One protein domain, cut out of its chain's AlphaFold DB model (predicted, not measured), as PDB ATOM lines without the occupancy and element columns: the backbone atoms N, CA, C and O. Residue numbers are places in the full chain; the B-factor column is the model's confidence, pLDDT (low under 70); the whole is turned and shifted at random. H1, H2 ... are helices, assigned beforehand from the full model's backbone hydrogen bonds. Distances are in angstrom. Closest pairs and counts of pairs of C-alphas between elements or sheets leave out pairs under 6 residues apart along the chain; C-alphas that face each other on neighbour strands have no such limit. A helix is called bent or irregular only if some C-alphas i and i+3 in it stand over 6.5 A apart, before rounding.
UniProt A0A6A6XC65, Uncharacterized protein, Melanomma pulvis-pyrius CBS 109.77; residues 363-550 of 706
ATOM      1  N   LEU A 363      64.613  56.426 167.023       96.31
ATOM      2  CA  LEU A 363      63.766  55.743 166.043       96.31
ATOM      3  C   LEU A 363      64.593  54.999 164.978       96.31
ATOM      4  O   LEU A 363      64.259  53.871 164.637       96.31
ATOM      5  N   ASP A 364      65.728  55.540 164.532       96.94
ATOM      6  CA  ASP A 364      66.640  54.824 163.624       96.94
ATOM      7  C   ASP A 364      67.109  53.517 164.285       96.94
ATOM      8  O   ASP A 364      67.191  52.478 163.640       96.94
ATOM      9  N   ARG A 365      67.345  53.544 165.606       96.38
ATOM     10  CA  ARG A 365      67.639  52.347 166.419       96.38
ATOM     11  C   ARG A 365      66.471  51.365 166.515       96.38
ATOM     12  O   ARG A 365      66.703  50.168 166.650       96.38
ATOM     13  N   VAL A 366      65.226  51.846 166.452       97.56
ATOM     14  CA  VAL A 366      64.048  50.978 166.292       97.56
ATOM     15  C   VAL A 366      64.076  50.307 164.915       97.56
ATOM     16  O   VAL A 366      63.770  49.121 164.824       97.56
ATOM     17  N   PHE A 367      64.498  51.007 163.859       97.69
ATOM     18  CA  PHE A 367      64.587  50.449 162.506       97.69
ATOM     19  C   PHE A 367      65.811  49.538 162.285       97.69
ATOM     20  O   PHE A 367      65.702  48.565 161.543       97.69
ATOM     21  N   GLU A 368      66.913  49.698 163.032       96.56
ATOM     22  CA  GLU A 368      68.026  48.717 163.098       96.56
ATOM     23  C   GLU A 368      67.557  47.297 163.500       96.56
ATOM     24  O   GLU A 368      68.213  46.292 163.205       96.56
ATOM     25  N   PHE A 369      66.391  47.158 164.144       96.44
ATOM     26  CA  PHE A 369      65.773  45.849 164.375       96.44
ATOM     27  C   PHE A 369      65.417  45.122 163.062       96.44
ATOM     28  O   PHE A 369      65.490  43.894 163.006       96.44
ATOM     29  N   LEU A 370      65.084  45.845 161.988       96.75
ATOM     30  CA  LEU A 370      64.716  45.280 160.685       96.75
ATOM     31  C   LEU A 370      65.922  44.745 159.899       96.75
ATOM     32  O   LEU A 370      65.772  43.768 159.159       96.75
ATOM     33  N   GLU A 371      67.117  45.294 160.136       95.38
ATOM     34  CA  GLU A 371      68.399  44.751 159.650       95.38
ATOM     35  C   GLU A 371      68.734  43.383 160.276       95.38
ATOM     36  O   GLU A 371      69.576  42.640 159.770       95.38
ATOM     37  N   SER A 372      68.078  43.023 161.386       91.94
ATOM     38  CA  SER A 372      68.236  41.702 162.001       91.94
ATOM     39  C   SER A 372      67.582  40.620 161.133       91.94
ATOM     40  O   SER A 372      66.591  40.876 160.451       91.94
ATOM     41  N   GLU A 373      68.141  39.409 161.177       86.56
ATOM     42  CA  GLU A 373      67.816  38.281 160.294       86.56
ATOM     43  C   GLU A 373      66.301  38.019 160.177       86.56
ATOM     44  O   GLU A 373      65.601  37.794 161.172       86.56
ATOM     45  N   GLU A 374      65.788  38.070 158.945       88.69
ATOM     46  CA  GLU A 374      64.410  37.686 158.643       88.69
ATOM     47  C   GLU A 374      64.226  36.184 158.858       88.69
ATOM     48  O   GLU A 374      65.116  35.394 158.557       88.69
ATOM     49  N   ARG A 375      63.078  35.786 159.412       84.94
ATOM     50  CA  ARG A 375      62.822  34.389 159.765       84.94
ATOM     51  C   ARG A 375      61.784  33.790 158.843       84.94
ATOM     52  O   ARG A 375      60.635  34.228 158.843       84.94
ATOM     53  N   ASP A 376      62.188  32.740 158.142       88.38
ATOM     54  CA  ASP A 376      61.284  31.910 157.360       88.38
ATOM     55  C   ASP A 376      60.225  31.273 158.266       88.38
ATOM     56  O   ASP A 376      60.537  30.592 159.248       88.38
ATOM     57  N   GLY A 377      58.954  31.480 157.931       89.88
ATOM     58  CA  GLY A 377      57.846  30.882 158.658       89.88
ATOM     59  C   GLY A 377      56.508  31.565 158.409       89.88
ATOM     60  O   GLY A 377      56.386  32.497 157.619       89.88
ATOM     61  N   VAL A 378      55.484  31.053 159.087       95.06
ATOM     62  CA  VAL A 378      54.099  31.532 159.024       95.06
ATOM     63  C   VAL A 378      53.557  31.588 160.453       95.06
ATOM     64  O   VAL A 378      53.957  30.779 161.300       95.06
ATOM     65  N   CYS A 379      52.658  32.536 160.726       96.56
ATOM     66  CA  CYS A 379      51.945  32.597 162.000       96.56
ATOM     67  C   CYS A 379      51.096  31.330 162.207       96.56
ATOM     68  O   CYS A 379      50.470  30.826 161.278       96.56
ATOM     69  N   GLN A 380      51.085  30.811 163.432       95.81
ATOM     70  CA  GLN A 380      50.337  29.614 163.829       95.81
ATOM     71  C   GLN A 380      48.888  29.937 164.212       95.81
ATOM     72  O   GLN A 380      48.021  29.070 164.131       95.81
ATOM     73  N   THR A 381      48.631  31.173 164.638       95.75
ATOM     74  CA  THR A 381      47.306  31.687 164.999       95.75
ATOM     75  C   THR A 381      46.678  32.473 163.852       95.75
ATOM     76  O   THR A 381      47.359  33.228 163.156       95.75
ATOM     77  N   ASN A 382      45.358  32.337 163.683       95.31
ATOM     78  CA  ASN A 382      44.591  33.100 162.690       95.31
ATOM     79  C   ASN A 382      44.656  34.607 162.991       95.31
ATOM     80  O   ASN A 382      44.707  35.437 162.090       95.31
ATOM     81  N   GLU A 383      44.692  34.945 164.279       94.56
ATOM     82  CA  GLU A 383      44.879  36.280 164.837       94.56
ATOM     83  C   GLU A 383      46.207  36.900 164.390       94.56
ATOM     84  O   GLU A 383      46.230  38.019 163.871       94.56
ATOM     85  N   GLY A 384      47.308  36.162 164.570       95.69
ATOM     86  CA  GLY A 384      48.637  36.580 164.146       95.69
ATOM     87  C   GLY A 384      48.731  36.710 162.629       95.69
ATOM     88  O   GLY A 384      49.155  37.748 162.132       95.69
ATOM     89  N   ASP A 385      48.265  35.704 161.889       96.69
ATOM     90  CA  ASP A 385      48.258  35.708 160.423       96.69
ATOM     91  C   ASP A 385      47.441  36.880 159.843       96.69
ATOM     92  O   ASP A 385      47.888  37.549 158.910       96.69
ATOM     93  N   SER A 386      46.287  37.194 160.441       96.62
ATOM     94  CA  SER A 386      45.454  38.334 160.051       96.62
ATOM     95  C   SER A 386      46.155  39.675 160.286       96.62
ATOM     96  O   SER A 386      46.196  40.499 159.369       96.62
ATOM     97  N   LEU A 387      46.757  39.889 161.465       97.19
ATOM     98  CA  LEU A 387      47.519  41.111 161.745       97.19
ATOM     99  C   LEU A 387      48.754  41.225 160.840       97.19
ATOM    100  O   LEU A 387      49.024  42.302 160.312       97.19
ATOM    101  N   TYR A 388      49.481  40.126 160.639       97.56
ATOM    102  CA  TYR A 388      50.664  40.058 159.783       97.56
ATOM    103  C   TYR A 388      50.334  40.458 158.338       97.56
ATOM    104  O   TYR A 388      50.969  41.353 157.778       97.56
ATOM    105  N   LYS A 389      49.276  39.872 157.762       97.75
ATOM    106  CA  LYS A 389      48.776  40.218 156.422       97.75
ATOM    107  C   LYS A 389      48.280  41.658 156.333       97.75
ATOM    108  O   LYS A 389      48.539  42.311 155.328       97.75
ATOM    109  N   ALA A 390      47.600  42.164 157.364       98.00
ATOM    110  CA  ALA A 390      47.153  43.555 157.406       98.00
ATOM    111  C   ALA A 390      48.336  44.537 157.414       98.00
ATOM    112  O   ALA A 390      48.322  45.498 156.651       98.00
ATOM    113  N   CYS A 391      49.379  44.268 158.211       98.38
ATOM    114  CA  CYS A 391      50.590  45.090 158.250       98.38
ATOM    115  C   CYS A 391      51.320  45.078 156.902       98.38
ATOM    116  O   CYS A 391      51.616  46.146 156.375       98.38
ATOM    117  N   ASN A 392      51.563  43.900 156.316       97.75
ATOM    118  CA  ASN A 392      52.272  43.795 155.037       97.75
ATOM    119  C   ASN A 392      51.504  44.485 153.902       97.75
ATOM    120  O   ASN A 392      52.085  45.306 153.201       97.75
ATOM    121  N   ARG A 393      50.189  44.252 153.790       98.06
ATOM    122  CA  ARG A 393      49.347  44.927 152.793       98.06
ATOM    123  C   ARG A 393      49.327  46.445 152.977       98.06
ATOM    124  O   ARG A 393      49.298  47.177 151.997       98.06
ATOM    125  N   ALA A 394      49.331  46.934 154.217       98.06
ATOM    126  CA  ALA A 394      49.426  48.366 154.473       98.06
ATOM    127  C   ALA A 394      50.810  48.925 154.092       98.06
ATOM    128  O   ALA A 394      50.878  50.020 153.550       98.06
ATOM    129  N   CYS A 395      51.900  48.174 154.300       98.00
ATOM    130  CA  CYS A 395      53.232  48.558 153.813       98.00
ATOM    131  C   CYS A 395      53.272  48.634 152.280       98.00
ATOM    132  O   CYS A 395      53.747  49.628 151.744       98.00
ATOM    133  N   GLU A 396      52.744  47.617 151.587       97.62
ATOM    134  CA  GLU A 396      52.626  47.580 150.121       97.62
ATOM    135  C   GLU A 396      51.874  48.818 149.607       97.62
ATOM    136  O   GLU A 396      52.408  49.567 148.797       97.62
ATOM    137  N   LEU A 397      50.693  49.113 150.164       97.81
ATOM    138  CA  LEU A 397      49.894  50.281 149.775       97.81
ATOM    139  C   LEU A 397      50.596  51.626 150.044       97.81
ATOM    140  O   LEU A 397      50.431  52.545 149.249       97.81
ATOM    141  N   ILE A 398      51.365  51.759 151.133       97.69
ATOM    142  CA  ILE A 398      52.128  52.986 151.442       97.69
ATOM    143  C   ILE A 398      53.307  53.178 150.478       97.69
ATOM    144  O   ILE A 398      53.657  54.312 150.164       97.69
ATOM    145  N   VAL A 399      53.935  52.091 150.026       96.56
ATOM    146  CA  VAL A 399      55.100  52.143 149.127       96.56
ATOM    147  C   VAL A 399      54.687  52.292 147.658       96.56
ATOM    148  O   VAL A 399      55.406  52.923 146.888       96.56
ATOM    149  N   GLU A 400      53.549  51.721 147.253       95.50
ATOM    150  CA  GLU A 400      53.086  51.722 145.858       95.50
ATOM    151  C   GLU A 400      52.213  52.929 145.474       95.50
ATOM    152  O   GLU A 400      52.008  53.168 144.279       95.50
ATOM    153  N   HIS A 401      51.656  53.670 146.438       93.44
ATOM    154  CA  HIS A 401      50.665  54.719 146.172       93.44
ATOM    155  C   HIS A 401      50.924  56.018 146.947       93.44
ATOM    156  O   HIS A 401      51.232  56.002 148.136       93.44
ATOM    157  N   ASP A 402      50.663  57.151 146.287       94.69
ATOM    158  CA  ASP A 402      50.602  58.483 146.902       94.69
ATOM    159  C   ASP A 402      49.340  58.615 147.775       94.69
ATOM    160  O   ASP A 402      48.349  59.252 147.407       94.69
ATOM    161  N   LEU A 403      49.343  57.949 148.930       96.94
ATOM    162  CA  LEU A 403      48.200  57.920 149.839       96.94
ATOM    163  C   LEU A 403      47.998  59.258 150.549       96.94
ATOM    164  O   LEU A 403      48.940  59.894 151.026       96.94
ATOM    165  N   SER A 404      46.735  59.651 150.705       96.81
ATOM    166  CA  SER A 404      46.359  60.822 151.488       96.81
ATOM    167  C   SER A 404      46.474  60.564 152.994       96.81
ATOM    168  O   SER A 404      46.315  59.441 153.483       96.81
ATOM    169  N   ARG A 405      46.619  61.643 153.780       95.56
ATOM    170  CA  ARG A 405      46.597  61.601 155.258       95.56
ATOM    171  C   ARG A 405      45.423  60.792 155.822       95.56
ATOM    172  O   ARG A 405      45.565  60.140 156.856       95.56
ATOM    173  N   LYS A 406      44.255  60.862 155.174       96.88
ATOM    174  CA  LYS A 406      43.037  60.181 155.626       96.88
ATOM    175  C   LYS A 406      43.146  58.665 155.453       96.88
ATOM    176  O   LYS A 406      42.787  57.941 156.371       96.88
ATOM    177  N   GLU A 407      43.699  58.199 154.337       97.56
ATOM    178  CA  GLU A 407      43.907  56.771 154.067       97.56
ATOM    179  C   GLU A 407      44.975  56.172 154.994       97.56
ATOM    180  O   GLU A 407      44.774  55.089 155.542       97.56
ATOM    181  N   ILE A 408      46.058  56.909 155.273       97.69
ATOM    182  CA  ILE A 408      47.067  56.516 156.274       97.69
ATOM    183  C   ILE A 408      46.452  56.377 157.672       97.69
ATOM    184  O   ILE A 408      46.737  55.404 158.376       97.69
ATOM    185  N   LEU A 409      45.593  57.320 158.079       96.75
ATOM    186  CA  LEU A 409      44.862  57.247 159.349       96.75
ATOM    187  C   LEU A 409      43.898  56.054 159.383       96.75
ATOM    188  O   LEU A 409      43.911  55.307 160.356       96.75
ATOM    189  N   GLU A 410      43.122  55.823 158.322       97.31
ATOM    190  CA  GLU A 410      42.188  54.693 158.233       97.31
ATOM    191  C   GLU A 410      42.915  53.336 158.298       97.31
ATOM    192  O   GLU A 410      42.503  52.456 159.056       97.31
ATOM    193  N   MET A 411      44.042  53.166 157.595       98.00
ATOM    194  CA  MET A 411      44.869  51.954 157.704       98.00
ATOM    195  C   MET A 411      45.502  51.792 159.089       98.00
ATOM    196  O   MET A 411      45.515  50.687 159.640       98.00
ATOM    197  N   SER A 412      45.998  52.889 159.670       97.50
ATOM    198  CA  SER A 412      46.549  52.886 161.027       97.50
ATOM    199  C   SER A 412      45.489  52.466 162.041       97.50
ATOM    200  O   SER A 412      45.763  51.628 162.897       97.50
ATOM    201  N   ASP A 413      44.264  52.978 161.930       97.31
ATOM    202  CA  ASP A 413      43.165  52.629 162.828       97.31
ATOM    203  C   ASP A 413      42.697  51.179 162.654       97.31
ATOM    204  O   ASP A 413      42.483  50.509 163.664       97.31
ATOM    205  N   ILE A 414      42.669  50.635 161.429       97.31
ATOM    206  CA  ILE A 414      42.422  49.199 161.188       97.31
ATOM    207  C   ILE A 414      43.452  48.333 161.931       97.31
ATOM    208  O   ILE A 414      43.082  47.416 162.671       97.31
ATOM    209  N   ILE A 415      44.749  48.630 161.788       98.12
ATOM    210  CA  ILE A 415      45.822  47.878 162.463       98.12
ATOM    211  C   ILE A 415      45.730  48.046 163.986       98.12
ATOM    212  O   ILE A 415      45.857  47.072 164.732       98.12
ATOM    213  N   ARG A 416      45.439  49.255 164.473       97.12
ATOM    214  CA  ARG A 416      45.264  49.531 165.906       97.12
ATOM    215  C   ARG A 416      44.037  48.835 166.495       97.12
ATOM    216  O   ARG A 416      44.098  48.405 167.645       97.12
ATOM    217  N   ASP A 417      42.947  48.685 165.753       95.94
ATOM    218  CA  ASP A 417      41.752  47.966 166.209       95.94
ATOM    219  C   ASP A 417      41.963  46.447 166.244       95.94
ATOM    220  O   ASP A 417      41.527  45.794 167.201       95.94
ATOM    221  N   LEU A 418      42.742  45.888 165.311       95.88
ATOM    222  CA  LEU A 418      43.261  44.521 165.443       95.88
ATOM    223  C   LEU A 418      44.107  44.385 166.726       95.88
ATOM    224  O   LEU A 418      43.814  43.537 167.570       95.88
ATOM    225  N   LEU A 419      45.075  45.283 166.954       95.50
ATOM    226  CA  LEU A 419      45.906  45.297 168.173       95.50
ATOM    227  C   LEU A 419      45.090  45.420 169.475       95.50
ATOM    228  O   LEU A 419      45.426  44.776 170.473       95.50
ATOM    229  N   LYS A 420      44.018  46.223 169.490       93.62
ATOM    230  CA  LYS A 420      43.095  46.347 170.635       93.62
ATOM    231  C   LYS A 420      42.293  45.066 170.856       93.62
ATOM    232  O   LYS A 420      42.114  44.673 172.008       93.62
ATOM    233  N   THR A 421      41.856  44.395 169.787       92.00
ATOM    234  CA  THR A 421      41.082  43.144 169.860       92.00
ATOM    235  C   THR A 421      41.843  42.068 170.646       92.00
ATOM    236  O   THR A 421      41.275  41.433 171.536       92.00
ATOM    237  N   PHE A 422      43.162  41.957 170.450       85.81
ATOM    238  CA  PHE A 422      44.010  41.006 171.185       85.81
ATOM    239  C   PHE A 422      44.176  41.317 172.688       85.81
ATOM    240  O   PHE A 422      44.623  40.454 173.444       85.81
ATOM    241  N   ARG A 423      43.800  42.515 173.166       78.75
ATOM    242  CA  ARG A 423      43.886  42.888 174.595       78.75
ATOM    243  C   ARG A 423      42.694  42.410 175.432       78.75
ATOM    244  O   ARG A 423      42.829  42.290 176.646       78.75
ATOM    245  N   ILE A 424      41.527  42.176 174.824       64.00
ATOM    246  CA  ILE A 424      40.219  42.173 175.527       64.00
ATOM    247  C   ILE A 424      39.735  40.750 175.905       64.00
ATOM    248  O   ILE A 424      38.585  40.549 176.285       64.00
ATOM    249  N   ASN A 425      40.654  39.776 175.945       62.53
ATOM    250  CA  ASN A 425      40.420  38.336 176.154       62.53
ATOM    251  C   ASN A 425      39.703  37.650 174.972       62.53
ATOM    252  O   ASN A 425      38.496  37.797 174.835       62.53
ATOM    253  N   SER A 426      40.432  36.846 174.182       66.56
ATOM    254  CA  SER A 426      39.971  35.575 173.562       66.56
ATOM    255  C   SER A 426      41.015  35.014 172.574       66.56
ATOM    256  O   SER A 426      40.667  34.581 171.481       66.56
ATOM    257  N   VAL A 427      42.307  35.019 172.921       82.12
ATOM    258  CA  VAL A 427      43.287  34.258 172.125       82.12
ATOM    259  C   VAL A 427      43.141  32.785 172.504       82.12
ATOM    260  O   VAL A 427      43.374  32.442 173.664       82.12
ATOM    261  N   GLU A 428      42.739  31.936 171.555       89.25
ATOM    262  CA  GLU A 428      42.461  30.512 171.807       89.25
ATOM    263  C   GLU A 428      43.718  29.748 172.255       89.25
ATOM    264  O   GLU A 428      43.673  29.001 173.234       89.25
ATOM    265  N   ASP A 429      44.860  30.004 171.605       93.31
ATOM    266  CA  ASP A 429      46.178  29.537 172.046       93.31
ATOM    267  C   ASP A 429      47.133  30.720 172.336       93.31
ATOM    268  O   ASP A 429      47.867  31.186 171.453       93.31
ATOM    269  N   PRO A 430      47.196  31.206 173.592       92.06
ATOM    270  CA  PRO A 430      48.107  32.283 173.980       92.06
ATOM    271  C   PRO A 430      49.591  31.875 173.939       92.06
ATOM    272  O   PRO A 430      50.461  32.737 174.056       92.06
ATOM    273  N   LYS A 431      49.915  30.581 173.790       92.88
ATOM    274  CA  LYS A 431      51.285  30.088 173.605       92.88
ATOM    275  C   LYS A 431      51.712  30.225 172.149       92.88
ATOM    276  O   LYS A 431      52.805  30.733 171.907       92.88
ATOM    277  N   ALA A 432      50.860  29.812 171.211       93.50
ATOM    278  CA  ALA A 432      51.087  29.992 169.779       93.50
ATOM    279  C   ALA A 432      51.159  31.485 169.420       93.50
ATOM    280  O   ALA A 432      52.163  31.923 168.870       93.50
ATOM    281  N   PHE A 433      50.203  32.302 169.878       94.75
ATOM    282  CA  PHE A 433      50.214  33.751 169.628       94.75
ATOM    283  C   PHE A 433      51.466  34.452 170.178       94.75
ATOM    284  O   PHE A 433      51.991  35.387 169.574       94.75
ATOM    285  N   LYS A 434      51.994  33.993 171.321       93.50
ATOM    286  CA  LYS A 434      53.251  34.502 171.890       93.50
ATOM    287  C   LYS A 434      54.459  34.138 171.026       93.50
ATOM    288  O   LYS A 434      55.354  34.965 170.879       93.50
ATOM    289  N   ILE A 435      54.478  32.940 170.438       93.00
ATOM    290  CA  ILE A 435      55.499  32.539 169.458       93.00
ATOM    291  C   ILE A 435      55.370  33.402 168.195       93.00
ATOM    292  O   ILE A 435      56.371  33.965 167.767       93.00
ATOM    293  N   ASP A 436      54.159  33.592 167.666       95.12
ATOM    294  CA  ASP A 436      53.908  34.433 166.487       95.12
ATOM    295  C   ASP A 436      54.321  35.893 166.718       95.12
ATOM    296  O   ASP A 436      54.930  36.518 165.849       95.12
ATOM    297  N   SER A 437      54.058  36.424 167.916       95.31
ATOM    298  CA  SER A 437      54.394  37.801 168.299       95.31
ATOM    299  C   SER A 437      55.896  38.080 168.193       95.31
ATOM    300  O   SER A 437      56.304  38.995 167.478       95.31
ATOM    301  N   TYR A 438      56.721  37.267 168.867       94.06
ATOM    302  CA  TYR A 438      58.187  37.382 168.837       94.06
ATOM    303  C   TYR A 438      58.819  36.837 167.542       94.06
ATOM    304  O   TYR A 438      59.942  37.216 167.197       94.06
ATOM    305  N   GLY A 439      58.119  35.947 166.838       92.69
ATOM    306  CA  GLY A 439      58.539  35.364 165.567       92.69
ATOM    307  C   GLY A 439      58.419  36.343 164.405       92.69
ATOM    308  O   GLY A 439      59.408  36.551 163.702       92.69
ATOM    309  N   TYR A 440      57.238  36.954 164.246       95.75
ATOM    310  CA  TYR A 440      56.830  37.666 163.029       95.75
ATOM    311  C   TYR A 440      56.156  39.024 163.298       95.75
ATOM    312  O   TYR A 440      56.501  40.008 162.642       95.75
ATOM    313  N   LEU A 441      55.216  39.119 164.255       96.69
ATOM    314  CA  LEU A 441      54.346  40.307 164.371       96.69
ATOM    315  C   LEU A 441      55.118  41.580 164.716       96.69
ATOM    316  O   LEU A 441      54.873  42.614 164.104       96.69
ATOM    317  N   PHE A 442      56.086  41.521 165.639       97.38
ATOM    318  CA  PHE A 442      56.903  42.697 165.956       97.38
ATOM    319  C   PHE A 442      57.719  43.197 164.755       97.38
ATOM    320  O   PHE A 442      57.878  44.405 164.604       97.38
ATOM    321  N   ARG A 443      58.183  42.306 163.867       97.12
ATOM    322  CA  ARG A 443      58.886  42.697 162.633       97.12
ATOM    323  C   ARG A 443      57.933  43.366 161.642       97.12
ATOM    324  O   ARG A 443      58.250  44.442 161.149       97.12
ATOM    325  N   ALA A 444      56.753  42.787 161.414       97.69
ATOM    326  CA  ALA A 444      55.743  43.356 160.519       97.69
ATOM    327  C   ALA A 444      55.210  44.716 161.011       97.69
ATOM    328  O   ALA A 444      55.097  45.655 160.230       97.69
ATOM    329  N   LEU A 445      54.968  44.860 162.319       98.25
ATOM    330  CA  LEU A 445      54.576  46.132 162.936       98.25
ATOM    331  C   LEU A 445      55.683  47.192 162.861       98.25
ATOM    332  O   LEU A 445      55.381  48.365 162.678       98.25
ATOM    333  N   THR A 446      56.954  46.792 162.982       98.31
ATOM    334  CA  THR A 446      58.086  47.725 162.856       98.31
ATOM    335  C   THR A 446      58.283  48.168 161.404       98.31
ATOM    336  O   THR A 446      58.498  49.351 161.177       98.31
ATOM    337  N   ARG A 447      58.101  47.274 160.417       98.00
ATOM    338  CA  ARG A 447      58.040  47.640 158.985       98.00
ATOM    339  C   ARG A 447      56.898  48.608 158.685       98.00
ATOM    340  O   ARG A 447      57.093  49.572 157.959       98.00
ATOM    341  N   PHE A 448      55.722  48.386 159.270       98.31
ATOM    342  CA  PHE A 448      54.596  49.305 159.108       98.31
ATOM    343  C   PHE A 448      54.877  50.677 159.743       98.31
ATOM    344  O   PHE A 448      54.602  51.700 159.125       98.31
ATOM    345  N   LEU A 449      55.489  50.713 160.932       98.44
ATOM    346  CA  LEU A 449      55.936  51.960 161.562       98.44
ATOM    347  C   LEU A 449      56.990  52.693 160.714       98.44
ATOM    348  O   LEU A 449      56.908  53.911 160.591       98.44
ATOM    349  N   GLU A 450      57.937  51.972 160.110       98.12
ATOM    350  CA  GLU A 450      58.937  52.517 159.181       98.12
ATOM    351  C   GLU A 450      58.283  53.094 157.918       98.12
ATOM    352  O   GLU A 450      58.551  54.237 157.560       98.12
ATOM    353  N   ALA A 451      57.367  52.357 157.283       98.25
ATOM    354  CA  ALA A 451      56.636  52.827 156.107       98.25
ATOM    355  C   ALA A 451      55.831  54.105 156.406       98.25
ATOM    356  O   ALA A 451      55.932  55.086 155.670       98.25
ATOM    357  N   VAL A 452      55.089  54.133 157.521       98.00
ATOM    358  CA  VAL A 452      54.338  55.320 157.965       98.00
ATOM    359  C   VAL A 452      55.275  56.486 158.293       98.00
ATOM    360  O   VAL A 452      54.973  57.620 157.931       98.00
ATOM    361  N   HIS A 453      56.413  56.236 158.944       97.69
ATOM    362  CA  HIS A 453      57.407  57.268 159.243       97.69
ATOM    363  C   HIS A 453      58.028  57.862 157.971       97.69
ATOM    364  O   HIS A 453      58.108  59.081 157.844       97.69
ATOM    365  N   ASN A 454      58.408  57.025 157.008       97.50
ATOM    366  CA  ASN A 454      58.998  57.474 155.749       97.50
ATOM    367  C   ASN A 454      57.982  58.272 154.915       97.50
ATOM    368  O   ASN A 454      58.329  59.323 154.380       97.50
ATOM    369  N   TRP A 455      56.714  57.844 154.883       97.44
ATOM    370  CA  TRP A 455      55.624  58.620 154.282       97.44
ATOM    371  C   TRP A 455      55.411  59.964 155.000       97.44
ATOM    372  O   TRP A 455      55.245  60.992 154.345       97.44
ATOM    373  N   VAL A 456      55.477  59.989 156.339       96.81
ATOM    374  CA  VAL A 456      55.407  61.225 157.137       96.81
ATOM    375  C   VAL A 456      56.554  62.179 156.791       96.81
ATOM    376  O   VAL A 456      56.283  63.353 156.566       96.81
ATOM    377  N   GLN A 457      57.798  61.695 156.698       96.44
ATOM    378  CA  GLN A 457      58.958  62.518 156.325       96.44
ATOM    379  C   GLN A 457      58.835  63.079 154.903       96.44
ATOM    380  O   GLN A 457      59.081  64.260 154.678       96.44
ATOM    381  N   GLN A 458      58.393  62.263 153.941       96.56
ATOM    382  CA  GLN A 458      58.159  62.700 152.557       96.56
ATOM    383  C   GLN A 458      57.072  63.782 152.445       96.56
ATOM    384  O   GLN A 458      57.099  64.583 151.514       96.56
ATOM    385  N   ASN A 459      56.127  63.820 153.389       95.44
ATOM    386  CA  ASN A 459      54.992  64.745 153.396       95.44
ATOM    387  C   ASN A 459      55.091  65.823 154.498       95.44
ATOM    388  O   ASN A 459      54.111  66.534 154.739       95.44
ATOM    389  N   GLU A 460      56.241  65.967 155.169       92.56
ATOM    390  CA  GLU A 460      56.386  66.789 156.381       92.56
ATOM    391  C   GLU A 460      56.014  68.261 156.140       92.56
ATOM    392  O   GLU A 460      55.240  68.832 156.912       92.56
ATOM    393  N   GLU A 461      56.468  68.844 155.025       92.31
ATOM    394  CA  GLU A 461      56.165  70.232 154.633       92.31
ATOM    395  C   GLU A 461      54.659  70.500 154.460       92.31
ATOM    396  O   GLU A 461      54.187  71.605 154.720       92.31
ATOM    397  N   THR A 462      53.894  69.491 154.028       91.25
ATOM    398  CA  THR A 462      52.453  69.614 153.743       91.25
ATOM    399  C   THR A 462      51.592  69.254 154.954       91.25
ATOM    400  O   THR A 462      50.530  69.840 155.166       91.25
ATOM    401  N   LEU A 463      52.029  68.281 155.757       90.75
ATOM    402  CA  LEU A 463      51.312  67.823 156.948       90.75
ATOM    403  C   LEU A 463      51.537  68.733 158.153       90.75
ATOM    404  O   LEU A 463      50.610  68.961 158.928       90.75
ATOM    405  N   GLY A 464      52.766  69.212 158.336       94.50
ATOM    406  CA  GLY A 464      53.223  69.787 159.591       94.50
ATOM    407  C   GLY A 464      53.403  68.748 160.708       94.50
ATOM    408  O   GLY A 464      52.823  67.657 160.723       94.50
ATOM    409  N   LEU A 465      54.206  69.130 161.700       94.81
ATOM    410  CA  LEU A 465      54.693  68.241 162.758       94.81
ATOM    411  C   LEU A 465      53.588  67.688 163.684       94.81
ATOM    412  O   LEU A 465      53.656  66.541 164.123       94.81
ATOM    413  N   LEU A 466      52.535  68.464 163.968       96.25
ATOM    414  CA  LEU A 466      51.443  68.026 164.852       96.25
ATOM    415  C   LEU A 466      50.629  66.861 164.238       96.25
ATOM    416  O   LEU A 466      50.522  65.814 164.883       96.25
ATOM    417  N   PRO A 467      50.116  66.959 162.995       95.81
ATOM    418  CA  PRO A 467      49.559  65.824 162.257       95.81
ATOM    419  C   PRO A 467      50.445  64.579 162.181       95.81
ATOM    420  O   PRO A 467      49.924  63.474 162.337       95.81
ATOM    421  N   ALA A 468      51.754  64.744 161.982       95.88
ATOM    422  CA  ALA A 468      52.713  63.639 161.981       95.88
ATOM    423  C   ALA A 468      52.745  62.908 163.338       95.88
ATOM    424  O   ALA A 468      52.542  61.691 163.410       95.88
ATOM    425  N   MET A 469      52.901  63.657 164.433       97.12
ATOM    426  CA  MET A 469      52.942  63.102 165.791       97.12
ATOM    427  C   MET A 469      51.613  62.459 166.212       97.12
ATOM    428  O   MET A 469      51.618  61.453 166.928       97.12
ATOM    429  N   GLN A 470      50.474  62.969 165.726       96.31
ATOM    430  CA  GLN A 470      49.152  62.360 165.923       96.31
ATOM    431  C   GLN A 470      49.012  60.973 165.268       96.31
ATOM    432  O   GLN A 470      48.224  60.165 165.756       96.31
ATOM    433  N   ILE A 471      49.765  60.677 164.203       96.56
ATOM    434  CA  ILE A 471      49.776  59.362 163.535       96.56
ATOM    435  C   ILE A 471      50.777  58.416 164.218       96.56
ATOM    436  O   ILE A 471      50.434  57.281 164.558       96.56
ATOM    437  N   LEU A 472      52.007  58.884 164.458       97.75
ATOM    438  CA  LEU A 472      53.102  58.044 164.958       97.75
ATOM    439  C   LEU A 472      52.944  57.660 166.439       97.75
ATOM    440  O   LEU A 472      53.115  56.490 166.794       97.75
ATOM    441  N   THR A 473      52.579  58.609 167.311       97.94
ATOM    442  CA  THR A 473      52.517  58.375 168.770       97.94
ATOM    443  C   THR A 473      51.546  57.248 169.152       97.94
ATOM    444  O   THR A 473      51.927  56.373 169.939       97.94
ATOM    445  N   PRO A 474      50.306  57.185 168.616       97.69
ATOM    446  CA  PRO A 474      49.390  56.102 168.955       97.69
ATOM    447  C   PRO A 474      49.855  54.736 168.444       97.69
ATOM    448  O   PRO A 474      49.656  53.747 169.147       97.69
ATOM    449  N   LEU A 475      50.498  54.674 167.273       97.88
ATOM    450  CA  LEU A 475      51.012  53.428 166.698       97.88
ATOM    451  C   LEU A 475      52.151  52.848 167.552       97.88
ATOM    452  O   LEU A 475      52.067  51.698 167.988       97.88
ATOM    453  N   VAL A 476      53.157  53.668 167.877       98.31
ATOM    454  CA  VAL A 476      54.260  53.329 168.795       98.31
ATOM    455  C   VAL A 476      53.722  52.786 170.124       98.31
ATOM    456  O   VAL A 476      54.109  51.705 170.582       98.31
ATOM    457  N   ARG A 477      52.759  53.498 170.721       97.94
ATOM    458  CA  ARG A 477      52.131  53.108 171.986       97.94
ATOM    459  C   ARG A 477      51.335  51.807 171.873       97.94
ATOM    460  O   ARG A 477      51.376  50.990 172.794       97.94
ATOM    461  N   ASP A 478      50.613  51.589 170.775       97.56
ATOM    462  CA  ASP A 478      49.810  50.381 170.591       97.56
ATOM    463  C   ASP A 478      50.684  49.122 170.369       97.56
ATOM    464  O   ASP A 478      50.301  48.049 170.852       97.56
ATOM    465  N   ILE A 479      51.886  49.260 169.783       97.94
ATOM    466  CA  ILE A 479      52.925  48.208 169.708       97.94
ATOM    467  C   ILE A 479      53.487  47.878 171.104       97.94
ATOM    468  O   ILE A 479      53.556  46.707 171.489       97.94
ATOM    469  N   LEU A 480      53.841  48.889 171.907       97.56
ATOM    470  CA  LEU A 480      54.320  48.677 173.283       97.56
ATOM    471  C   LEU A 480      53.275  47.971 174.160       97.56
ATOM    472  O   LEU A 480      53.606  47.074 174.939       97.56
ATOM    473  N   LEU A 481      51.999  48.322 173.992       96.00
ATOM    474  CA  LEU A 481      50.885  47.686 174.692       96.00
ATOM    475  C   LEU A 481      50.604  46.249 174.211       96.00
ATOM    476  O   LEU A 481      50.125  45.444 175.011       96.00
ATOM    477  N   LEU A 482      50.919  45.894 172.956       95.88
ATOM    478  CA  LEU A 482      50.934  44.492 172.506       95.88
ATOM    479  C   LEU A 482      52.027  43.701 173.235       95.88
ATOM    480  O   LEU A 482      51.768  42.609 173.735       95.88
ATOM    481  N   LYS A 483      53.240  44.251 173.363       95.88
ATOM    482  CA  LYS A 483      54.288  43.608 174.169       95.88
ATOM    483  C   LYS A 483      53.829  43.419 175.611       95.88
ATOM    484  O   LYS A 483      53.994  42.337 176.181       95.88
ATOM    485  N   ASP A 484      53.243  44.445 176.221       95.06
ATOM    486  CA  ASP A 484      52.829  44.355 177.619       95.06
ATOM    487  C   ASP A 484      51.680  43.331 177.808       95.06
ATOM    488  O   ASP A 484      51.718  42.567 178.774       95.06
ATOM    489  N   SER A 485      50.759  43.157 176.846       93.81
ATOM    490  CA  SER A 485      49.763  42.067 176.890       93.81
ATOM    491  C   SER A 485      50.376  40.669 176.682       93.81
ATOM    492  O   SER A 485      50.046  39.731 177.417       93.81
ATOM    493  N   VAL A 486      51.332  40.520 175.758       92.81
ATOM    494  CA  VAL A 486      52.062  39.261 175.507       92.81
ATOM    495  C   VAL A 486      52.924  38.845 176.710       92.81
ATOM    496  O   VAL A 486      53.076  37.650 176.988       92.81
ATOM    497  N   THR A 487      53.476  39.801 177.462       91.38
ATOM    498  CA  THR A 487      54.185  39.506 178.722       91.38
ATOM    499  C   THR A 487      53.237  39.221 179.889       91.38
ATOM    500  O   THR A 487      53.549  38.358 180.712       91.38
ATOM    501  N   PHE A 488      52.056  39.852 179.935       90.38
ATOM    502  CA  PHE A 488      51.024  39.565 180.938       90.38
ATOM    503  C   PHE A 488      50.444  38.148 180.809       90.38
ATOM    504  O   PHE A 488      50.070  37.539 181.818       90.38
ATOM    505  N   SER A 489      50.428  37.569 179.600       88.31
ATOM    506  CA  SER A 489      50.159  36.140 179.437       88.31
ATOM    507  C   SER A 489      51.284  35.328 180.105       88.31
ATOM    508  O   SER A 489      52.385  35.139 179.577       88.31
ATOM    509  N   LYS A 490      51.006  34.812 181.312       85.12
ATOM    510  CA  LYS A 490      51.947  34.036 182.158       85.12
ATOM    511  C   LYS A 490      52.354  32.675 181.563       85.12
ATOM    512  O   LYS A 490      52.935  31.834 182.247       85.12
ATOM    513  N   VAL A 491      52.042  32.450 180.291       86.56
ATOM    514  CA  VAL A 491      52.420  31.275 179.518       86.56
ATOM    515  C   VAL A 491      53.938  31.240 179.385       86.56
ATOM    516  O   VAL A 491      54.555  32.171 178.851       86.56
ATOM    517  N   GLN A 492      54.538  30.148 179.864       83.62
ATOM    518  CA  GLN A 492      55.946  29.873 179.616       83.62
ATOM    519  C   GLN A 492      56.135  29.581 178.128       83.62
ATOM    520  O   GLN A 492      55.522  28.663 177.576       83.62
ATOM    521  N   ILE A 493      57.012  30.356 177.492       77.38
ATOM    522  CA  ILE A 493      57.481  30.067 176.139       77.38
ATOM    523  C   ILE A 493      58.136  28.671 176.185       77.38
ATOM    524  O   ILE A 493      58.905  28.411 177.121       77.38
ATOM    525  N   PRO A 494      57.801  27.735 175.270       76.75
ATOM    526  CA  PRO A 494      58.331  26.376 175.339       76.75
ATOM    527  C   PRO A 494      59.860  26.394 175.312       76.75
ATOM    528  O   PRO A 494      60.457  27.241 174.655       76.75
ATOM    529  N   GLN A 495      60.490  25.453 176.021       69.62
ATOM    530  CA  GLN A 495      61.910  25.528 176.387       69.62
ATOM    531  C   GLN A 495      62.873  25.666 175.198       69.62
ATOM    532  O   GLN A 495      63.932  26.259 175.360       69.62
ATOM    533  N   ARG A 496      62.460  25.228 173.999       70.00
ATOM    534  CA  ARG A 496      63.171  25.452 172.729       70.00
ATOM    535  C   ARG A 496      63.363  26.925 172.335       70.00
ATOM    536  O   ARG A 496      64.166  27.159 171.452       70.00
ATOM    537  N   TYR A 497      62.632  27.860 172.957       67.44
ATOM    538  CA  TYR A 497      62.852  29.307 172.829       67.44
ATOM    539  C   TYR A 497      63.163  30.003 174.176       67.44
ATOM    540  O   TYR A 497      63.070  31.228 174.307       67.44
ATOM    541  N   LYS A 498      63.442  29.250 175.250       56.03
ATOM    542  CA  LYS A 498      63.623  29.818 176.597       56.03
ATOM    543  C   LYS A 498      65.091  30.179 176.799       56.03
ATOM    544  O   LYS A 498      65.907  29.315 177.096       56.03
ATOM    545  N   GLY A 499      65.392  31.468 176.651       62.62
ATOM    546  CA  GLY A 499      66.760  31.973 176.493       62.62
ATOM    547  C   GLY A 499      67.110  32.307 175.041       62.62
ATOM    548  O   GLY A 499      68.265  32.610 174.758       62.62
ATOM    549  N   ASP A 500      66.133  32.276 174.129       73.56
ATOM    550  CA  ASP A 500      66.394  32.560 172.726       73.56
ATOM    551  C   ASP A 500      66.868  33.983 172.481       73.56
ATOM    552  O   ASP A 500      66.268  34.966 172.935       73.56
ATOM    553  N   ARG A 501      67.868  34.049 171.598       87.75
ATOM    554  CA  ARG A 501      68.301  35.252 170.889       87.75
ATOM    555  C   ARG A 501      67.104  36.058 170.380       87.75
ATOM    556  O   ARG A 501      67.123  37.264 170.529       87.75
ATOM    557  N   ILE A 502      66.050  35.396 169.894       88.44
ATOM    558  CA  ILE A 502      64.797  35.993 169.403       88.44
ATOM    559  C   ILE A 502      64.141  36.949 170.409       88.44
ATOM    560  O   ILE A 502      63.907  38.114 170.098       88.44
ATOM    561  N   VAL A 503      63.815  36.455 171.608       91.00
ATOM    562  CA  VAL A 503      63.078  37.241 172.613       91.00
ATOM    563  C   VAL A 503      63.975  38.348 173.155       91.00
ATOM    564  O   VAL A 503      63.530  39.480 173.319       91.00
ATOM    565  N   LYS A 504      65.256  38.027 173.367       92.75
ATOM    566  CA  LYS A 504      66.273  38.986 173.794       92.75
ATOM    567  C   LYS A 504      66.445  40.121 172.777       92.75
ATOM    568  O   LYS A 504      66.452  41.279 173.160       92.75
ATOM    569  N   GLU A 505      66.519  39.796 171.492       93.81
ATOM    570  CA  GLU A 505      66.685  40.743 170.388       93.81
ATOM    571  C   GLU A 505      65.478  41.671 170.229       93.81
ATOM    572  O   GLU A 505      65.666  42.871 170.061       93.81
ATOM    573  N   VAL A 506      64.252  41.157 170.370       95.06
ATOM    574  CA  VAL A 506      63.043  41.998 170.399       95.06
ATOM    575  C   VAL A 506      63.048  42.928 171.615       95.06
ATOM    576  O   VAL A 506      62.851  44.129 171.461       95.06
ATOM    577  N   GLU A 507      63.286  42.418 172.825       95.25
ATOM    578  CA  GLU A 507      63.256  43.258 174.032       95.25
ATOM    579  C   GLU A 507      64.382  44.316 174.027       95.25
ATOM    580  O   GLU A 507      64.125  45.482 174.325       95.25
ATOM    581  N   GLU A 508      65.608  43.947 173.640       95.50
ATOM    582  CA  GLU A 508      66.783  44.832 173.672       95.50
ATOM    583  C   GLU A 508      66.874  45.795 172.479       95.50
ATOM    584  O   GLU A 508      67.185  46.966 172.693       95.50
ATOM    585  N   LYS A 509      66.618  45.341 171.239       96.44
ATOM    586  CA  LYS A 509      66.752  46.189 170.036       96.44
ATOM    587  C   LYS A 509      65.473  46.934 169.666       96.44
ATOM    588  O   LYS A 509      65.566  48.048 169.173       96.44
ATOM    589  N   LEU A 510      64.292  46.349 169.884       96.81
ATOM    590  CA  LEU A 510      63.023  46.999 169.540       96.81
ATOM    591  C   LEU A 510      62.395  47.683 170.758       96.81
ATOM    592  O   LEU A 510      62.210  48.896 170.762       96.81
ATOM    593  N   ILE A 511      62.058  46.929 171.806       97.75
ATOM    594  CA  ILE A 511      61.174  47.428 172.873       97.75
ATOM    595  C   ILE A 511      61.846  48.496 173.743       97.75
ATOM    596  O   ILE A 511      61.184  49.462 174.128       97.75
ATOM    597  N   VAL A 512      63.138  48.358 174.059       97.12
ATOM    598  CA  VAL A 512      63.868  49.362 174.853       97.12
ATOM    599  C   VAL A 512      63.992  50.708 174.114       97.12
ATOM    600  O   VAL A 512      63.586  51.712 174.707       97.12
ATOM    601  N   PRO A 513      64.459  50.786 172.848       97.94
ATOM    602  CA  PRO A 513      64.422  52.035 172.080       97.94
ATOM    603  C   PRO A 513      63.001  52.577 171.879       97.94
ATOM    604  O   PRO A 513      62.761  53.760 172.119       97.94
ATOM    605  N   LEU A 514      62.026  51.716 171.564       98.00
ATOM    606  CA  LEU A 514      60.641  52.127 171.318       98.00
ATOM    607  C   LEU A 514      59.975  52.782 172.545       98.00
ATOM    608  O   LEU A 514      59.167  53.693 172.380       98.00
ATOM    609  N   ARG A 515      60.339  52.392 173.779       98.19
ATOM    610  CA  ARG A 515      59.878  53.092 175.000       98.19
ATOM    611  C   ARG A 515      60.428  54.512 175.119       98.19
ATOM    612  O   ARG A 515      59.692  55.391 175.555       98.19
ATOM    613  N   LYS A 516      61.676  54.757 174.707       98.00
ATOM    614  CA  LYS A 516      62.229  56.121 174.667       98.00
ATOM    615  C   LYS A 516      61.533  56.967 173.605       98.00
ATOM    616  O   LYS A 516      61.199  58.114 173.873       98.00
ATOM    617  N   VAL A 517      61.284  56.391 172.424       97.62
ATOM    618  CA  VAL A 517      60.529  57.047 171.345       97.62
ATOM    619  C   VAL A 517      59.128  57.437 171.833       97.62
ATOM    620  O   VAL A 517      58.736  58.585 171.673       97.62
ATOM    621  N   ASP A 518      58.408  56.537 172.512       98.06
ATOM    622  CA  ASP A 518      57.099  56.828 173.124       98.06
ATOM    623  C   ASP A 518      57.161  57.960 174.168       98.06
ATOM    624  O   ASP A 518      56.257  58.789 174.239       98.06
ATOM    625  N   GLU A 519      58.218  58.033 174.979       97.88
ATOM    626  CA  GLU A 519      58.413  59.133 175.936       97.88
ATOM    627  C   GLU A 519      58.669  60.480 175.243       97.88
ATOM    628  O   GLU A 519      58.049  61.475 175.626       97.88
ATOM    629  N   ILE A 520      59.516  60.503 174.208       97.44
ATOM    630  CA  ILE A 520      59.823  61.698 173.405       97.44
ATOM    631  C   ILE A 520      58.564  62.175 172.668       97.44
ATOM    632  O   ILE A 520      58.124  63.304 172.876       97.44
ATOM    633  N   TYR A 521      57.925  61.297 171.891       97.56
ATOM    634  CA  TYR A 521      56.737  61.623 171.098       97.56
ATOM    635  C   TYR A 521      55.551  62.064 171.964       97.56
ATOM    636  O   TYR A 521      54.840  62.997 171.599       97.56
ATOM    637  N   ARG A 522      55.345  61.472 173.153       97.75
ATOM    638  CA  ARG A 522      54.305  61.950 174.084       97.75
ATOM    639  C   ARG A 522      54.595  63.349 174.634       97.75
ATOM    640  O   ARG A 522      53.650  64.107 174.846       97.75
ATOM    641  N   ALA A 523      55.859  63.690 174.888       97.62
ATOM    642  CA  ALA A 523      56.234  65.032 175.333       97.62
ATOM    643  C   ALA A 523      56.057  66.065 174.208       97.62
ATOM    644  O   ALA A 523      55.456  67.117 174.424       97.62
ATOM    645  N   GLU A 524      56.513  65.728 173.003       96.94
ATOM    646  CA  GLU A 524      56.445  66.573 171.811       96.94
ATOM    647  C   GLU A 524      55.001  66.816 171.349       96.94
ATOM    648  O   GLU A 524      54.590  67.967 171.202       96.94
ATOM    649  N   LEU A 525      54.180  65.764 171.245       96.94
ATOM    650  CA  LEU A 525      52.750  65.884 170.943       96.94
ATOM    651  C   LEU A 525      52.040  66.792 171.962       96.94
ATOM    652  O   LEU A 525      51.320  67.707 171.570       96.94
ATOM    653  N   SER A 526      52.302  66.611 173.262       96.81
ATOM    654  CA  SER A 526      51.715  67.459 174.310       96.81
ATOM    655  C   SER A 526      52.168  68.923 174.230       96.81
ATOM    656  O   SER A 526      51.415  69.809 174.641       96.81
ATOM    657  N   GLN A 527      53.384  69.194 173.747       97.25
ATOM    658  CA  GLN A 527      53.879  70.553 173.526       97.25
ATOM    659  C   GLN A 527      53.194  71.196 172.314       97.25
ATOM    660  O   GLN A 527      52.770  72.349 172.394       97.25
ATOM    661  N   LEU A 528      53.043  70.454 171.217       96.88
ATOM    662  CA  LEU A 528      52.407  70.933 169.990       96.88
ATOM    663  C   LEU A 528      50.903  71.187 170.180       96.88
ATOM    664  O   LEU A 528      50.417  72.247 169.792       96.88
ATOM    665  N   GLU A 529      50.184  70.289 170.863       96.06
ATOM    666  CA  GLU A 529      48.775  70.489 171.240       96.06
ATOM    667  C   GLU A 529      48.586  71.726 172.137       96.06
ATOM    668  O   GLU A 529      47.612  72.467 171.994       96.06
ATOM    669  N   TYR A 530      49.525  71.991 173.054       96.69
ATOM    670  CA  TYR A 530      49.498  73.202 173.878       96.69
ATOM    671  C   TYR A 530      49.703  74.472 173.037       96.69
ATOM    672  O   TYR A 530      48.969  75.447 173.215       96.69
ATOM    673  N   LEU A 531      50.663  74.464 172.106       96.62
ATOM    674  CA  LEU A 531      50.910  75.597 171.212       96.62
ATOM    675  C   LEU A 531      49.706  75.869 170.299       96.62
ATOM    676  O   LEU A 531      49.276  77.018 170.206       96.62
ATOM    677  N   GLU A 532      49.099  74.837 169.705       96.56
ATOM    678  CA  GLU A 532      47.878  74.975 168.897       96.56
ATOM    679  C   GLU A 532      46.730  75.601 169.709       96.56
ATOM    680  O   GLU A 532      46.082  76.545 169.252       96.56
ATOM    681  N   GLN A 533      46.521  75.163 170.957       95.69
ATOM    682  CA  GLN A 533      45.521  75.762 171.848       95.69
ATOM    683  C   GLN A 533      45.816  77.232 172.185       95.69
ATOM    684  O   GLN A 533      44.877  78.022 172.317       95.69
ATOM    685  N   VAL A 534      47.086  77.616 172.340       96.19
ATOM    686  CA  VAL A 534      47.483  79.017 172.564       96.19
ATOM    687  C   VAL A 534      47.220  79.860 171.315       96.19
ATOM    688  O   VAL A 534      46.627  80.934 171.432       96.19
ATOM    689  N   HIS A 535      47.583  79.364 170.128       94.62
ATOM    690  CA  HIS A 535      47.294  80.028 168.855       94.62
ATOM    691  C   HIS A 535      45.789  80.219 168.648       94.62
ATOM    692  O   HIS A 535      45.346  81.349 168.448       94.62
ATOM    693  N   LYS A 536      44.992  79.159 168.816       95.44
ATOM    694  CA  LYS A 536      43.533  79.218 168.684       95.44
ATOM    695  C   LYS A 536      42.908  80.276 169.601       95.44
ATOM    696  O   LYS A 536      42.149  81.114 169.129       95.44
ATOM    697  N   LYS A 537      43.281  80.303 170.887       94.44
ATOM    698  CA  LYS A 537      42.786  81.308 171.851       94.44
ATOM    699  C   LYS A 537      43.199  82.731 171.485       94.44
ATOM    700  O   LYS A 537      42.428  83.668 171.677       94.44
ATOM    701  N   ARG A 538      44.419  82.915 170.975       95.19
ATOM    702  CA  ARG A 538      44.901  84.222 170.514       95.19
ATOM    703  C   ARG A 538      44.090  84.707 169.312       95.19
ATOM    704  O   ARG A 538      43.714  85.874 169.260       95.19
ATOM    705  N   ASP A 539      43.797  83.815 168.377       94.38
ATOM    706  CA  ASP A 539      43.071  84.155 167.158       94.38
ATOM    707  C   ASP A 539      41.566  84.380 167.445       94.38
ATOM    708  O   ASP A 539      40.983  85.311 166.890       94.38
ATOM    709  N   GLU A 540      40.974  83.657 168.409       95.19
ATOM    710  CA  GLU A 540      39.647  83.939 169.001       95.19
ATOM    711  C   GLU A 540      39.589  85.324 169.684       95.19
ATOM    712  O   GLU A 540      38.615  86.064 169.538       95.19
ATOM    713  N   LEU A 541      40.641  85.731 170.406       94.00
ATOM    714  CA  LEU A 541      40.721  87.084 170.973       94.00
ATOM    715  C   LEU A 541      40.825  88.158 169.879       94.00
ATOM    716  O   LEU A 541      40.205  89.217 169.998       94.00
ATOM    717  N   TYR A 542      41.559  87.889 168.795       92.25
ATOM    718  CA  TYR A 542      41.643  88.802 167.654       92.25
ATOM    719  C   TYR A 542      40.344  88.884 166.842       92.25
ATOM    720  O   TYR A 542      40.043  89.969 166.338       92.25
ATOM    721  N   SER A 543      39.556  87.809 166.720       91.19
ATOM    722  CA  SER A 543      38.239  87.874 166.070       91.19
ATOM    723  C   SER A 543      37.254  88.693 166.904       91.19
ATOM    724  O   SER A 543      36.674  89.642 166.377       91.19
ATOM    725  N   LEU A 544      37.176  88.451 168.219       91.12
ATOM    726  CA  LEU A 544      36.372  89.258 169.149       91.12
ATOM    727  C   LEU A 544      36.787  90.737 169.151       91.12
ATOM    728  O   LEU A 544      35.945  91.636 169.210       91.12
ATOM    729  N   GLN A 545      38.091  91.023 169.056       86.81
ATOM    730  CA  GLN A 545      38.561  92.394 168.888       86.81
ATOM    731  C   GLN A 545      38.103  92.969 167.540       86.81
ATOM    732  O   GLN A 545      37.581  94.078 167.511       86.81
ATOM    733  N   ARG A 546      38.241  92.237 166.430       87.56
ATOM    734  CA  ARG A 546      37.806  92.700 165.102       87.56
ATOM    735  C   ARG A 546      36.306  93.013 165.059       87.56
ATOM    736  O   ARG A 546      35.931  94.041 164.508       87.56
ATOM    737  N   GLU A 547      35.476  92.189 165.694       82.50
ATOM    738  CA  GLU A 547      34.033  92.420 165.847       82.50
ATOM    739  C   GLU A 547      33.732  93.678 166.677       82.50
ATOM    740  O   GLU A 547      32.912  94.502 166.277       82.50
ATOM    741  N   LYS A 548      34.449  93.900 167.789       80.62
ATOM    742  CA  LYS A 548      34.305  95.122 168.604       80.62
ATOM    743  C   LYS A 548      34.714  96.400 167.856       80.62
ATOM    744  O   LYS A 548      34.210  97.478 168.168       80.62
ATOM    745  N   TRP A 549      35.623  96.287 166.890       79.50
ATOM    746  CA  TRP A 549      36.059  97.374 166.006       79.50
ATOM    747  C   TRP A 549      35.322  97.373 164.652       79.50
ATOM    748  O   TRP A 549      35.824  97.935 163.677       79.50
ATOM    749  N   SER A 550      34.120  96.784 164.585       87.50
ATOM    750  CA  SER A 550      33.229  96.918 163.429       87.50
ATOM    751  C   SER A 550      32.928  98.395 163.117       87.50
ATOM    752  O   SER A 550      32.939  99.240 164.024       87.50
TER     753      SER A 550
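AT A GLANCE: This is residues 363 to 550 of the 706 residues of an uncharacterized protein of Melanomma pulvis-pyrius CBS 109.77 (UniProt A0A6A6XC65). Four helices, H2, H3, H4b and H6, stand side by side in an up-and-down bundle, each running against the one before it in the chain, and the long helix H7 packs slantwise on H6 and sticks out far beyond the body with its residues 533 to 548. The arm H4a folds over at one end of the bundle, and the short H1 packs on both H4b and H7. The printed part has 188 residues with seven named helices, H1 to H7 in chain order, and no named strand; the class is all helix. It is only just loose, close to compact, with a radius of gyration of the C-alphas of 19.8 A, and spans 77 by 35 by 30 A, the free end of H7 making much of the length.

HOW THE PARTS SIT: H7, residues 501 to 548, and H6, residues 465 to 488, form a helical hairpin. They touch through residues 511 to 529 of H7 alone, with Thr 473 and Tyr 521 as closest C-alphas, 5.8 A apart; they run opposite ways at a steep tilt of 37 degrees, only just past shallow. H4, residues 430 to 458, was assigned as one helix by its hydrogen bonds but is bent, C-alphas 439 and 442 being 7.5 A apart; its arms H4a, residues 430 to 439, and H4b, residues 442 to 458, stand at a steep tilt of 48 degrees. H6 touches H4b with residues 468 to 479 of H6 alone, at a shallow tilt of 6 degrees, opposite ways; the closest C-alphas are those of Val 456 and Ala 468, 6.0 A apart. H4b touches H2, residues 382 to 400, the same way at a shallow tilt of 23 degrees, closest at the C-alphas of Cys 395 and Phe 448, 5.5 A. H2 and H3, residues 405 to 421, are a helical hairpin at a shallow tilt of 12 degrees, and the C-alphas of Leu 387 and Leu 418 come closest, at 6.6 A. H3 touches H6, the C-alphas of Arg 416 and Asp 478 being closest at 6.6 A. H4a touches H7 about perpendicular, at 84 degrees, with residues 502 to 506 of H7 alone; the closest C-alphas, of Tyr 438 and Val 503, are 6.2 A apart. H1, residues 364 to 367, touches H7, closest at the C-alphas of Val 366 and Leu 510, 5.2 A. H5, residues 460 to 463, is close to H4b but not clearly touching, with the C-alphas of Val 456 and Leu 463 closest at 7.8 A. H2 and H7 are apart. Every O i to N i+4 pair is within hydrogen-bond range in H2, H3, H4a and H4b, against 18 of 20 in H6 and 40 of 44 in H7; H1 and H5 are too short for such a pair.

IN THESE COORDINATES: H7 measures 68.9 A from C-alpha 501 at (68.301, 35.252, 170.889) to C-alpha 548 at (34.305, 95.122, 168.604). H6 measures 34.2 A, H2 26.5 A, H3 24.2 A and H4b 24.1 A. H1 begins with C-alpha 364 at (66.640, 54.824, 163.624).

THE WHOLE: The C-alphas of Arg 496 and Ser 550 are the two farthest apart, at 78.0 A. Residues 533 to 550 stand free; without them the body spans 50 by 32 by 31 A. The printed part has no cut, and the links H1 to H2 and H6 to H7 are long. The mean pLDDT of the printed part is 93.2, with residues 424 to 426, 495 and 497 to 499 under 70.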